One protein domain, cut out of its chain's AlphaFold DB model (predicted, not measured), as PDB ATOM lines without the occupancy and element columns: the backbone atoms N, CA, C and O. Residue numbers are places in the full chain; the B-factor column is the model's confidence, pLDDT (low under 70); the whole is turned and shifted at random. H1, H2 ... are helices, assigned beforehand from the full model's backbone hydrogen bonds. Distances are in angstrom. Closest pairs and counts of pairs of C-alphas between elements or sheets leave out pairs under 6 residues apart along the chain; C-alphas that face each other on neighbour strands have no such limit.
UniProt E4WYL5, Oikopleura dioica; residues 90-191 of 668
ATOM      1  N   LEU A  90     345.609 -11.212   4.218       83.19
ATOM      2  CA  LEU A  90     346.421 -10.968   5.411       83.19
ATOM      3  C   LEU A  90     347.613 -11.926   5.475       83.19
ATOM      4  O   LEU A  90     348.712 -11.509   5.845       83.19
ATOM      5  N   GLU A  91     347.435 -13.194   5.092       83.69
ATOM      6  CA  GLU A  91     348.542 -14.160   5.075       83.69
ATOM      7  C   GLU A  91     349.591 -13.808   4.009       83.69
ATOM      8  O   GLU A  91     350.785 -13.990   4.253       83.69
ATOM      9  N   GLU A  92     349.184 -13.220   2.878       83.44
ATOM     10  CA  GLU A  92     350.125 -12.706   1.877       83.44
ATOM     11  C   GLU A  92     351.035 -11.621   2.471       83.44
ATOM     12  O   GLU A  92     352.266 -11.728   2.403       83.44
ATOM     13  N   PHE A  93     350.459 -10.624   3.150       86.75
ATOM     14  CA  PHE A  93     351.251  -9.600   3.831       86.75
ATOM     15  C   PHE A  93     352.084 -10.171   4.985       86.75
ATOM     16  O   PHE A  93     353.217  -9.730   5.184       86.75
ATOM     17  N   ARG A  94     351.608 -11.182   5.724       87.19
ATOM     18  CA  ARG A  94     352.429 -11.850   6.753       87.19
ATOM     19  C   ARG A  94     353.657 -12.530   6.156       87.19
ATOM     20  O   ARG A  94     354.734 -12.437   6.745       87.19
ATOM     21  N   GLU A  95     353.534 -13.196   5.008       84.25
ATOM     22  CA  GLU A  95     354.681 -13.816   4.331       84.25
ATOM     23  C   GLU A  95     355.697 -12.766   3.867       84.25
ATOM     24  O   GLU A  95     356.900 -12.952   4.060       84.25
ATOM     25  N   ILE A  96     355.227 -11.625   3.347       84.38
ATOM     26  CA  ILE A  96     356.089 -10.480   3.016       84.38
ATOM     27  C   ILE A  96     356.778  -9.947   4.283       84.38
ATOM     28  O   ILE A  96     357.985  -9.711   4.291       84.38
ATOM     29  N   GLY A  97     356.044  -9.820   5.389       81.81
ATOM     30  CA  GLY A  97     356.584  -9.371   6.668       81.81
ATOM     31  C   GLY A  97     357.661 -10.291   7.248       81.81
ATOM     32  O   GLY A  97     358.614  -9.803   7.853       81.81
ATOM     33  N   ARG A  98     357.573 -11.613   7.025       84.44
ATOM     34  CA  ARG A  98     358.601 -12.586   7.459       84.44
ATOM     35  C   ARG A  98     359.937 -12.409   6.737       84.44
ATOM     36  O   ARG A  98     360.966 -12.801   7.285       84.44
ATOM     37  N   ILE A  99     359.922 -11.861   5.522       83.94
ATOM     38  CA  ILE A  99     361.125 -11.604   4.717       83.94
ATOM     39  C   ILE A  99     361.542 -10.127   4.715       83.94
ATOM     40  O   ILE A  99     362.547  -9.798   4.086       83.94
ATOM     41  N   SER A 100     360.806  -9.248   5.412       80.31
ATOM     42  CA  SER A 100     361.147  -7.827   5.517       80.31
ATOM     43  C   SER A 100     362.522  -7.647   6.168       80.31
ATOM     44  O   SER A 100     362.803  -8.183   7.243       80.31
ATOM     45  N   ALA A 101     363.377  -6.868   5.506       75.50
ATOM     46  CA  ALA A 101     364.714  -6.513   5.980       75.50
ATOM     47  C   ALA A 101     364.730  -5.244   6.857       75.50
ATOM     48  O   ALA A 101     365.807  -4.742   7.172       75.50
ATOM     49  N   GLY A 102     363.556  -4.701   7.203       74.94
ATOM     50  CA  GLY A 102     363.429  -3.492   8.014       74.94
ATOM     51  C   GLY A 102     363.858  -3.658   9.475       74.94
ATOM     52  O   GLY A 102     364.022  -4.775   9.976       74.94
ATOM     53  N   ASP A 103     364.047  -2.523  10.148       81.00
ATOM     54  CA  ASP A 103     364.404  -2.437  11.563       81.00
ATOM     55  C   ASP A 103     363.191  -2.768  12.442       81.00
ATOM     56  O   ASP A 103     362.265  -1.969  12.607       81.00
ATOM     57  N   GLU A 104     363.209  -3.969  13.020       84.75
ATOM     58  CA  GLU A 104     362.108  -4.493  13.825       84.75
ATOM     59  C   GLU A 104     361.796  -3.611  15.046       84.75
ATOM     60  O   GLU A 104     360.640  -3.557  15.468       84.75
ATOM     61  N   GLU A 105     362.778  -2.898  15.609       84.38
ATOM     62  CA  GLU A 105     362.572  -2.046  16.785       84.38
ATOM     63  C   GLU A 105     361.724  -0.817  16.435       84.38
ATOM     64  O   GLU A 105     360.726  -0.527  17.106       84.38
ATOM     65  N   VAL A 106     362.060  -0.141  15.333       82.88
ATOM     66  CA  VAL A 106     361.317   1.026  14.838       82.88
ATOM     67  C   VAL A 106     359.911   0.613  14.407       82.88
ATOM     68  O   VAL A 106     358.925   1.226  14.822       82.88
ATOM     69  N   GLU A 107     359.794  -0.462  13.626       88.56
ATOM     70  CA  GLU A 107     358.511  -0.988  13.153       88.56
ATOM     71  C   GLU A 107     357.598  -1.382  14.315       88.56
ATOM     72  O   GLU A 107     356.412  -1.034  14.331       88.56
ATOM     73  N   ARG A 108     358.150  -2.065  15.326       88.56
ATOM     74  CA  ARG A 108     357.408  -2.444  16.530       88.56
ATOM     75  C   ARG A 108     356.992  -1.221  17.328       88.56
ATOM     76  O   ARG A 108     355.845  -1.158  17.761       88.56
ATOM     77  N   GLY A 109     357.848  -0.206  17.435       86.00
ATOM     78  CA  GLY A 109     357.493   1.072  18.050       86.00
ATOM     79  C   GLY A 109     356.321   1.779  17.352       86.00
ATOM     80  O   GLY A 109     355.478   2.393  18.011       86.00
ATOM     81  N   ILE A 110     356.224   1.701  16.021       87.00
ATOM     82  CA  ILE A 110     355.084   2.244  15.259       87.00
ATOM     83  C   ILE A 110     353.818   1.420  15.517       87.00
ATOM     84  O   ILE A 110     352.758   1.985  15.814       87.00
ATOM     85  N   PHE A 111     353.937   0.094  15.441       89.94
ATOM     86  CA  PHE A 111     352.835  -0.840  15.652       89.94
ATOM     87  C   PHE A 111     352.254  -0.731  17.068       89.94
ATOM     88  O   PHE A 111     351.046  -0.574  17.238       89.94
ATOM     89  N   ASP A 112     353.106  -0.705  18.094       89.56
ATOM     90  CA  ASP A 112     352.700  -0.645  19.499       89.56
ATOM     91  C   ASP A 112     351.962   0.648  19.858       89.56
ATOM     92  O   ASP A 112     351.057   0.630  20.694       89.56
ATOM     93  N   ARG A 113     352.288   1.766  19.200       88.44
ATOM     94  CA  ARG A 113     351.552   3.037  19.340       88.44
ATOM     95  C   ARG A 113     350.208   3.037  18.607       88.44
ATOM     96  O   ARG A 113     349.348   3.865  18.908       88.44
ATOM     97  N   SER A 114     350.033   2.120  17.660       88.50
ATOM     98  CA  SER A 114     348.891   2.067  16.744       88.50
ATOM     99  C   SER A 114     347.929   0.905  17.031       88.50
ATOM    100  O   SER A 114     346.831   0.879  16.477       88.50
ATOM    101  N   LYS A 115     348.297  -0.038  17.908       88.56
ATOM    102  CA  LYS A 115     347.486  -1.220  18.233       88.56
ATOM    103  C   LYS A 115     346.298  -0.933  19.161       88.56
ATOM    104  O   LYS A 115     346.301   0.022  19.948       88.56
ATOM    105  N   THR A 116     345.273  -1.776  19.093       85.00
ATOM    106  CA  THR A 116     344.161  -1.860  20.051       85.00
ATOM    107  C   THR A 116     344.589  -2.604  21.324       85.00
ATOM    108  O   THR A 116     345.632  -3.261  21.339       85.00
ATOM    109  N   PRO A 117     343.787  -2.562  22.408       80.25
ATOM    110  CA  PRO A 117     344.012  -3.421  23.573       80.25
ATOM    111  C   PRO A 117     344.021  -4.924  23.248       80.25
ATOM    112  O   PRO A 117     344.609  -5.689  24.003       80.25
ATOM    113  N   GLN A 118     343.397  -5.341  22.138       77.75
ATOM    114  CA  GLN A 118     343.394  -6.731  21.662       77.75
ATOM    115  C   GLN A 118     344.699  -7.131  20.950       77.75
ATOM    116  O   GLN A 118     344.930  -8.314  20.741       77.75
ATOM    117  N   GLY A 119     345.577  -6.173  20.624       84.00
ATOM    118  CA  GLY A 119     346.891  -6.437  20.027       84.00
ATOM    119  C   GLY A 119     346.981  -6.248  18.509       84.00
ATOM    120  O   GLY A 119     348.077  -6.373  17.972       84.00
ATOM    121  N   ASN A 120     345.884  -5.876  17.844       87.12
ATOM    122  CA  ASN A 120     345.825  -5.672  16.390       87.12
ATOM    123  C   ASN A 120     345.938  -4.190  16.022       87.12
ATOM    124  O   ASN A 120     345.543  -3.324  16.804       87.12
ATOM    125  N   LEU A 121     346.453  -3.876  14.832       88.25
ATOM    126  CA  LEU A 121     346.552  -2.502  14.338       88.25
ATOM    127  C   LEU A 121     345.156  -1.884  14.171       88.25
ATOM    128  O   LEU A 121     344.313  -2.423  13.457       88.25
ATOM    129  N   ASP A 122     344.935  -0.708  14.759       86.94
ATOM    130  CA  ASP A 122     343.759   0.103  14.448       86.94
ATOM    131  C   ASP A 122     344.102   1.143  13.380       86.94
ATOM    132  O   ASP A 122     344.977   1.995  13.569       86.94
ATOM    133  N   ARG A 123     343.364   1.113  12.265       86.31
ATOM    134  CA  ARG A 123     343.557   2.031  11.136       86.31
ATOM    135  C   ARG A 123     343.473   3.493  11.577       86.31
ATOM    136  O   ARG A 123     344.287   4.312  11.153       86.31
ATOM    137  N   GLN A 124     342.526   3.850  12.449       87.00
ATOM    138  CA  GLN A 124     342.354   5.244  12.874       87.00
ATOM    139  C   GLN A 124     343.481   5.725  13.796       87.00
ATOM    140  O   GLN A 124     343.937   6.867  13.670       87.00
ATOM    141  N   ARG A 125     343.955   4.876  14.716       90.06
ATOM    142  CA  ARG A 125     345.136   5.148  15.546       90.06
ATOM    143  C   ARG A 125     346.382   5.285  14.690       90.06
ATOM    144  O   ARG A 125     347.074   6.281  14.855       90.06
ATOM    145  N   PHE A 126     346.618   4.380  13.743       89.31
ATOM    146  CA  PHE A 126     347.763   4.466  12.835       89.31
ATOM    147  C   PHE A 126     347.795   5.800  12.073       89.31
ATOM    148  O   PHE A 126     348.789   6.526  12.115       89.31
ATOM    149  N   ILE A 127     346.661   6.201  11.489       88.31
ATOM    150  CA  ILE A 127     346.506   7.501  10.819       88.31
ATOM    151  C   ILE A 127     346.816   8.664  11.771       88.31
ATOM    152  O   ILE A 127     347.457   9.641  11.383       88.31
ATOM    153  N   ARG A 128     346.361   8.588  13.025       89.69
ATOM    154  CA  ARG A 128     346.614   9.623  14.035       89.69
ATOM    155  C   ARG A 128     348.090   9.702  14.419       89.69
ATOM    156  O   ARG A 128     348.593  10.802  14.628       89.69
ATOM    157  N   VAL A 129     348.763   8.557  14.521       89.94
ATOM    158  CA  VAL A 129     350.195   8.481  14.820       89.94
ATOM    159  C   VAL A 129     351.003   9.092  13.668       89.94
ATOM    160  O   VAL A 129     351.865   9.919  13.942       89.94
ATOM    161  N   ILE A 130     350.668   8.801  12.404       90.44
ATOM    162  CA  ILE A 130     351.291   9.459  11.239       90.44
ATOM    163  C   ILE A 130     351.032  10.968  11.257       90.44
ATOM    164  O   ILE A 130     351.961  11.756  11.152       90.44
ATOM    165  N   ARG A 131     349.786  11.407  11.459       90.12
ATOM    166  CA  ARG A 131     349.463  12.846  11.478       90.12
ATOM    167  C   ARG A 131     350.201  13.622  12.567       90.12
ATOM    168  O   ARG A 131     350.435  14.814  12.400       90.12
ATOM    169  N   ARG A 132     350.576  12.973  13.676       90.69
ATOM    170  CA  ARG A 132     351.382  13.600  14.734       90.69
ATOM    171  C   ARG A 132     352.803  13.938  14.291       90.69
ATOM    172  O   ARG A 132     353.358  14.883  14.836       90.69
ATOM    173  N   THR A 133     353.367  13.221  13.319       90.88
ATOM    174  CA  THR A 133     354.685  13.554  12.752       90.88
ATOM    175  C   THR A 133     354.610  14.720  11.761       90.88
ATOM    176  O   THR A 133     355.639  15.248  11.348       90.88
ATOM    177  N   GLY A 134     353.394  15.140  11.388       91.75
ATOM    178  CA  GLY A 134     353.124  16.192  10.410       91.75
ATOM    179  C   GLY A 134     352.953  15.685   8.980       91.75
ATOM    180  O   GLY A 134     352.563  16.459   8.107       91.75
ATOM    181  N   LEU A 135     353.184  14.394   8.724       93.06
ATOM    182  CA  LEU A 135     352.881  13.784   7.431       93.06
ATOM    183  C   LEU A 135     351.370  13.679   7.216       93.06
ATOM    184  O   LEU A 135     350.590  13.429   8.141       93.06
ATOM    185  N   GLN A 136     350.958  13.821   5.961       88.81
ATOM    186  CA  GLN A 136     349.570  13.655   5.551       88.81
ATOM    187  C   GLN A 136     349.398  12.338   4.782       88.81
ATOM    188  O   GLN A 136     350.331  11.843   4.160       88.81
ATOM    189  N   LEU A 137     348.205  11.742   4.824       84.38
ATOM    190  CA  LEU A 137     347.952  10.447   4.165       84.38
ATOM    191  C   LEU A 137     347.878  10.530   2.639       84.38
ATOM    192  O   LEU A 137     347.968   9.509   1.966       84.38
ATOM    193  N   ASP A 138     347.627  11.720   2.110       85.25
ATOM    194  CA  ASP A 138     347.671  12.028   0.684       85.25
ATOM    195  C   ASP A 138     349.106  12.278   0.188       85.25
ATOM    196  O   ASP A 138     349.288  12.586  -0.984       85.25
ATOM    197  N   ASP A 139     350.126  12.128   1.046       88.88
ATOM    198  CA  ASP A 139     351.528  12.178   0.632       88.88
ATOM    199  C   ASP A 139     351.817  11.063  -0.399       88.88
ATOM    200  O   ASP A 139     351.639   9.876  -0.093       88.88
ATOM    201  N   PRO A 140     352.288  11.404  -1.614       89.19
ATOM    202  CA  PRO A 140     352.589  10.429  -2.657       89.19
ATOM    203  C   PRO A 140     353.592   9.341  -2.254       89.19
ATOM    204  O   PRO A 140     353.569   8.266  -2.859       89.19
ATOM    205  N   ARG A 141     354.463   9.586  -1.264       90.31
ATOM    206  CA  ARG A 141     355.421   8.596  -0.734       90.31
ATOM    207  C   ARG A 141     354.742   7.544   0.146       90.31
ATOM    208  O   ARG A 141     355.249   6.433   0.255       90.31
ATOM    209  N   LEU A 142     353.590   7.870   0.739       90.50
ATOM    210  CA  LEU A 142     352.800   6.972   1.590       90.50
ATOM    211  C   LEU A 142     351.653   6.278   0.840       90.50
ATOM    212  O   LEU A 142     350.965   5.440   1.424       90.50
ATOM    213  N   ASP A 143     351.439   6.589  -0.441       88.19
ATOM    214  CA  ASP A 143     350.283   6.105  -1.204       88.19
ATOM    215  C   ASP A 143     350.210   4.569  -1.267       88.19
ATOM    216  O   ASP A 143     349.133   4.002  -1.094       88.19
ATOM    217  N   GLN A 144     351.346   3.878  -1.425       88.38
ATOM    218  CA  GLN A 144     351.362   2.410  -1.429       88.38
ATOM    219  C   GLN A 144     350.988   1.828  -0.059       88.38
ATOM    220  O   GLN A 144     350.171   0.915   0.013       88.38
ATOM    221  N   ILE A 145     351.520   2.394   1.028       89.75
ATOM    222  CA  ILE A 145     351.186   1.976   2.399       89.75
ATOM    223  C   ILE A 145     349.694   2.185   2.659       89.75
ATOM    224  O   ILE A 145     349.030   1.306   3.200       89.75
ATOM    225  N   ARG A 146     349.146   3.331   2.236       88.94
ATOM    226  CA  ARG A 146     347.716   3.628   2.356       88.94
ATOM    227  C   ARG A 146     346.868   2.586   1.626       88.94
ATOM    228  O   ARG A 146     345.942   2.055   2.229       88.94
ATOM    229  N   ARG A 147     347.199   2.272   0.369       88.88
ATOM    230  CA  ARG A 147     346.481   1.264  -0.427       88.88
ATOM    231  C   ARG A 147     346.536  -0.117   0.221       88.88
ATOM    232  O   ARG A 147     345.488  -0.728   0.363       88.88
ATOM    233  N   ASN A 148     347.713  -0.551   0.675       89.75
ATOM    234  CA  ASN A 148     347.887  -1.836   1.358       89.75
ATOM    235  C   ASN A 148     347.020  -1.916   2.630       89.75
ATOM    236  O   ASN A 148     346.355  -2.916   2.873       89.75
ATOM    237  N   ILE A 149     346.980  -0.845   3.433       88.50
ATOM    238  CA  ILE A 149     346.145  -0.789   4.645       88.50
ATOM    239  C   ILE A 149     344.659  -0.808   4.304       88.50
ATOM    240  O   ILE A 149     343.895  -1.491   4.984       88.50
ATOM    241  N   ASP A 150     344.237  -0.040   3.299       87.38
ATOM    242  CA  ASP A 150     342.837   0.005   2.882       87.38
ATOM    243  C   ASP A 150     342.397  -1.351   2.295       87.38
ATOM    244  O   ASP A 150     341.289  -1.795   2.575       87.38
ATOM    245  N   GLU A 151     343.273  -2.057   1.576       87.69
ATOM    246  CA  GLU A 151     343.037  -3.419   1.078       87.69
ATOM    247  C   GLU A 151     342.867  -4.427   2.222       87.69
ATOM    248  O   GLU A 151     341.851  -5.121   2.275       87.69
ATOM    249  N   CYS A 152     343.786  -4.449   3.196       85.62
ATOM    250  CA  CYS A 152     343.638  -5.283   4.392       85.62
ATOM    251  C   CYS A 152     342.367  -4.936   5.176       85.62
ATOM    252  O   CYS A 152     341.680  -5.822   5.671       85.62
ATOM    253  N   HIS A 153     342.042  -3.649   5.305       85.25
ATOM    254  CA  HIS A 153     340.857  -3.209   6.032       85.25
ATOM    255  C   HIS A 153     339.560  -3.642   5.345       85.25
ATOM    256  O   HIS A 153     338.658  -4.123   6.025       85.25
ATOM    257  N   ASN A 154     339.476  -3.503   4.021       85.50
ATOM    258  CA  ASN A 154     338.321  -3.954   3.246       85.50
ATOM    259  C   ASN A 154     338.161  -5.473   3.352       85.50
ATOM    260  O   ASN A 154     337.070  -5.938   3.655       85.50
ATOM    261  N   PHE A 155     339.258  -6.229   3.237       84.38
ATOM    262  CA  PHE A 155     339.239  -7.681   3.428       84.38
ATOM    263  C   PHE A 155     338.720  -8.084   4.817       84.38
ATOM    264  O   PHE A 155     337.931  -9.017   4.933       84.38
ATOM    265  N   ILE A 156     339.125  -7.373   5.875       82.00
ATOM    266  CA  ILE A 156     338.616  -7.620   7.231       82.00
ATOM    267  C   ILE A 156     337.119  -7.344   7.297       82.00
ATOM    268  O   ILE A 156     336.394  -8.165   7.840       82.00
ATOM    269  N   MET A 157     336.669  -6.210   6.748       80.94
ATOM    270  CA  MET A 157     335.261  -5.798   6.757       80.94
ATOM    271  C   MET A 157     334.357  -6.761   5.984       80.94
ATOM    272  O   MET A 157     333.241  -7.023   6.427       80.94
ATOM    273  N   ASP A 158     334.852  -7.318   4.882       80.94
ATOM    274  CA  ASP A 158     334.111  -8.265   4.047       80.94
ATOM    275  C   ASP A 158     333.978  -9.659   4.699       80.94
ATOM    276  O   ASP A 158     333.066 -10.403   4.347       80.94
ATOM    277  N   ASN A 159     334.833 -10.000   5.676       74.81
ATOM    278  CA  ASN A 159     334.891 -11.322   6.324       74.81
ATOM    279  C   ASN A 159     334.557 -11.302   7.836       74.81
ATOM    280  O   ASN A 159     334.880 -12.249   8.553       74.81
ATOM    281  N   ILE A 160     333.915 -10.243   8.353       69.25
ATOM    282  CA  ILE A 160     333.603 -10.098   9.796       69.25
ATOM    283  C   ILE A 160     332.666 -11.201  10.321       69.25
ATOM    284  O   ILE A 160     332.761 -11.577  11.492       69.25
ATOM    285  N   ASP A 161     331.773 -11.716   9.474       60.91
ATOM    286  CA  ASP A 161     330.641 -12.547   9.900       60.91
ATOM    287  C   ASP A 161     330.870 -14.068   9.779       60.91
ATOM    288  O   ASP A 161     330.031 -14.831  10.262       60.91
ATOM    289  N   ASP A 162     331.972 -14.530   9.167       58.94
ATOM    290  CA  ASP A 162     332.068 -15.928   8.702       58.94
ATOM    291  C   ASP A 162     332.715 -16.906   9.711       58.94
ATOM    292  O   ASP A 162     332.252 -18.038   9.830       58.94
ATOM    293  N   ASP A 163     333.712 -16.490  10.515       57.56
ATOM    294  CA  ASP A 163     334.571 -17.474  11.217       57.56
ATOM    295  C   ASP A 163     334.786 -17.284  12.733       57.56
ATOM    296  O   ASP A 163     335.347 -18.164  13.392       57.56
ATOM    297  N   GLY A 164     334.365 -16.172  13.349       52.97
ATOM    298  CA  GLY A 164     334.595 -15.931  14.789       52.97
ATOM    299  C   GLY A 164     336.080 -15.877  15.208       52.97
ATOM    300  O   GLY A 164     336.389 -15.899  16.404       52.97
ATOM    301  N   VAL A 165     336.995 -15.806  14.237       57.50
ATOM    302  CA  VAL A 165     338.438 -15.609  14.406       57.50
ATOM    303  C   VAL A 165     338.734 -14.111  14.296       57.50
ATOM    304  O   VAL A 165     338.190 -13.413  13.448       57.50
ATOM    305  N   ASP A 166     339.587 -13.587  15.178       56.09
ATOM    306  CA  ASP A 166     340.007 -12.184  15.137       56.09
ATOM    307  C   ASP A 166     340.971 -11.970  13.954       56.09
ATOM    308  O   ASP A 166     342.173 -12.213  14.061       56.09
ATOM    309  N   HIS A 167     340.438 -11.559  12.799       66.25
ATOM    310  CA  HIS A 167     341.188 -11.305  11.558       66.25
ATOM    311  C   HIS A 167     341.950  -9.967  11.577       66.25
ATOM    312  O   HIS A 167     342.062  -9.281  10.568       66.25
ATOM    313  N   GLY A 168     342.469  -9.541  12.725       77.88
ATOM    314  CA  GLY A 168     343.166  -8.265  12.825       77.88
ATOM    315  C   GLY A 168     344.518  -8.231  12.106       77.88
ATOM    316  O   GLY A 168     345.182  -9.247  11.893       77.88
ATOM    317  N   ILE A 169     344.960  -7.018  11.772       87.06
ATOM    318  CA  ILE A 169     346.309  -6.774  11.254       87.06
ATOM    319  C   ILE A 169     347.297  -6.933  12.418       87.06
ATOM    320  O   ILE A 169     347.428  -6.045  13.266       87.06
ATOM    321  N   ASP A 170     347.980  -8.073  12.464       89.12
ATOM    322  CA  ASP A 170     349.042  -8.361  13.428       89.12
ATOM    323  C   ASP A 170     350.377  -7.698  13.031       89.12
ATOM    324  O   ASP A 170     350.504  -7.047  11.988       89.12
ATOM    325  N   PHE A 171     351.401  -7.845  13.877       89.69
ATOM    326  CA  PHE A 171     352.709  -7.231  13.633       89.69
ATOM    327  C   PHE A 171     353.359  -7.724  12.331       89.69
ATOM    328  O   PHE A 171     353.965  -6.932  11.616       89.69
ATOM    329  N   LEU A 172     353.220  -9.010  11.989       87.56
ATOM    330  CA  LEU A 172     353.811  -9.566  10.767       87.56
ATOM    331  C   LEU A 172     353.116  -9.029   9.514       87.56
ATOM    332  O   LEU A 172     353.793  -8.634   8.568       87.56
ATOM    333  N   CYS A 173     351.786  -8.950   9.526       88.69
ATOM    334  CA  CYS A 173     351.009  -8.325   8.465       88.69
ATOM    335  C   CYS A 173     351.396  -6.847   8.317       88.69
ATOM    336  O   CYS A 173     351.634  -6.379   7.206       88.69
ATOM    337  N   PHE A 174     351.550  -6.124   9.431       90.56
ATOM    338  CA  PHE A 174     352.006  -4.735   9.420       90.56
ATOM    339  C   PHE A 174     353.391  -4.570   8.781       90.56
ATOM    340  O   PHE A 174     353.563  -3.683   7.946       90.56
ATOM    341  N   ARG A 175     354.356  -5.447   9.097       89.94
ATOM    342  CA  ARG A 175     355.676  -5.447   8.438       89.94
ATOM    343  C   ARG A 175     355.561  -5.640   6.927       89.94
ATOM    344  O   ARG A 175     356.283  -4.993   6.176       89.94
ATOM    345  N   GLY A 176     354.649  -6.502   6.477       87.12
ATOM    346  CA  GLY A 176     354.366  -6.683   5.055       87.12
ATOM    347  C   GLY A 176     353.793  -5.433   4.395       87.12
ATOM    348  O   GLY A 176     354.226  -5.058   3.310       87.12
ATOM    349  N   ILE A 177     352.861  -4.763   5.076       87.75
ATOM    350  CA  ILE A 177     352.182  -3.553   4.595       87.75
ATOM    351  C   ILE A 177     353.168  -2.410   4.321       87.75
ATOM    352  O   ILE A 177     353.021  -1.714   3.315       87.75
ATOM    353  N   ILE A 178     354.149  -2.200   5.208       88.69
ATOM    354  CA  ILE A 178     355.120  -1.093   5.108       88.69
ATOM    355  C   ILE A 178     356.382  -1.435   4.305       88.69
ATOM    356  O   ILE A 178     357.214  -0.555   4.063       88.69
ATOM    357  N   ASN A 179     356.538  -2.696   3.896       84.81
ATOM    358  CA  ASN A 179     357.745  -3.191   3.245       84.81
ATOM    359  C   ASN A 179     358.109  -2.357   1.999       84.81
ATOM    360  O   ASN A 179     357.237  -1.966   1.223       84.81
ATOM    361  N   ASN A 180     359.405  -2.097   1.800       78.81
ATOM    362  CA  ASN A 180     359.971  -1.272   0.717       78.81
ATOM    363  C   ASN A 180     359.528   0.211   0.663       78.81
ATOM    364  O   ASN A 180     359.978   0.932  -0.226       78.81
ATOM    365  N   HIS A 181     358.695   0.692   1.596       78.88
ATOM    366  CA  HIS A 181     358.196   2.081   1.627       78.88
ATOM    367  C   HIS A 181     358.368   2.762   2.996       78.88
ATOM    368  O   HIS A 181     357.721   3.762   3.306       78.88
ATOM    369  N   GLN A 182     359.255   2.222   3.826       79.06
ATOM    370  CA  GLN A 182     359.417   2.607   5.227       79.06
ATOM    371  C   GLN A 182     360.364   3.786   5.475       79.06
ATOM    372  O   GLN A 182     360.350   4.318   6.579       79.06
ATOM    373  N   ASP A 183     361.140   4.235   4.485       84.44
ATOM    374  CA  ASP A 183     362.194   5.247   4.679       84.44
ATOM    375  C   ASP A 183     361.664   6.541   5.314       84.44
ATOM    376  O   ASP A 183     362.204   7.029   6.307       84.44
ATOM    377  N   VAL A 184     360.547   7.059   4.793       87.00
ATOM    378  CA  VAL A 184     359.903   8.280   5.307       87.00
ATOM    379  C   VAL A 184     359.342   8.057   6.712       87.00
ATOM    380  O   VAL A 184     359.412   8.948   7.555       87.00
ATOM    381  N   LEU A 185     358.808   6.863   6.997       87.25
ATOM    382  CA  LEU A 185     358.335   6.522   8.339       87.25
ATOM    383  C   LEU A 185     359.513   6.432   9.315       87.25
ATOM    384  O   LEU A 185     359.446   6.992  10.401       87.25
ATOM    385  N   TYR A 186     360.613   5.791   8.934       86.88
ATOM    386  CA  TYR A 186     361.798   5.676   9.781       86.88
ATOM    387  C   TYR A 186     362.384   7.046  10.113       86.88
ATOM    388  O   TYR A 186     362.682   7.310  11.277       86.88
ATOM    389  N   GLN A 187     362.463   7.946   9.131       85.75
ATOM    390  CA  GLN A 187     362.863   9.331   9.372       85.75
ATOM    391  C   GLN A 187     361.904  10.034  10.344       85.75
ATOM    392  O   GLN A 187     362.348  10.661  11.308       85.75
ATOM    393  N   ALA A 188     360.594   9.872  10.144       86.50
ATOM    394  CA  ALA A 188     359.577  10.483  10.993       86.50
ATOM    395  C   ALA A 188     359.654  10.006  12.453       86.50
ATOM    396  O   ALA A 188     359.571  10.810  13.377       86.50
ATOM    397  N   PHE A 189     359.800   8.697  12.672       84.44
ATOM    398  CA  PHE A 189     359.736   8.093  14.006       84.44
ATOM    399  C   PHE A 189     361.060   8.113  14.770       84.44
ATOM    400  O   PHE A 189     361.033   7.993  15.995       84.44
ATOM    401  N   ASN A 190     362.183   8.319  14.079       82.31
ATOM    402  CA  ASN A 190     363.489   8.563  14.693       82.31
ATOM    403  C   ASN A 190     363.765  10.060  14.928       82.31
ATOM    404  O   ASN A 190     364.909  10.430  15.191       82.31
ATOM    405  N   ASN A 191     362.742  10.922  14.821       79.62
ATOM    406  CA  ASN A 191     362.850  12.382  14.939       79.62
ATOM    407  C   ASN A 191     363.923  12.980  14.010       79.62
ATOM    408  O   ASN A 191     364.620  13.920  14.384       79.62
TER     409      ASN A 191
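Overview. This is residues 90 to 191 of the 668 residues of a protein of Oikopleura dioica (UniProt E4WYL5). The short helix H5 is the core, with H1, H2 and residues 145 to 149 of the longest helix, H4, packed on it. H3 packs on H2; H6 and the protruding residues 160 to 165 lie at opposite ends. The printed part has 102 residues, with six named helices, H1 to H6, and no named strand: all helix. It is compact, radius of gyration of the C-alphas 13.1 A, spanning 42 by 26 by 26 A.

Along the chain. H4, residues 143 to 158, measures 22.3 A from C-alpha 143 at (350.283, 6.105, -1.204). The others are H1, 90 to 99, 14.7 A; H2, 104 to 114, 15.0 A; H3, 123 to 132, 14.4 A; H5, 171 to 178, 10.8 A; and H6, 183 to 189, 10.1 A, ending at (359.736, 8.093, 14.006).

Arrangement. H4 touches H5 with residues 145 to 149 alone, closest C-alphas Asn 148 and Ile 177, 5.6 A, at a steep tilt of 46 degrees. H5 touches H1, about perpendicular at 84 degrees, closest C-alphas Gly 97 and Gly 176, 3.8 A. H2 touches H5, closest C-alphas Phe 111 and Phe 171, 6.7 A, and H3, Ser 114 and Phe 126, 4.7 A. H2 and H6 only just touch, with 3 pairs of C-alphas within 8 A, Val 106 and Tyr 186 closest at 6.9 A. Each O i to N i+4 pair is within hydrogen-bond range in H2 to H6; in H1, 5 of 6.

Size, cuts and confidence. C-alphas 162 and 191, the farthest apart, are 42.3 A apart. The printed part has no cut; the link H4 to H5 is long. Residues 160 to 167 have pLDDT under 70.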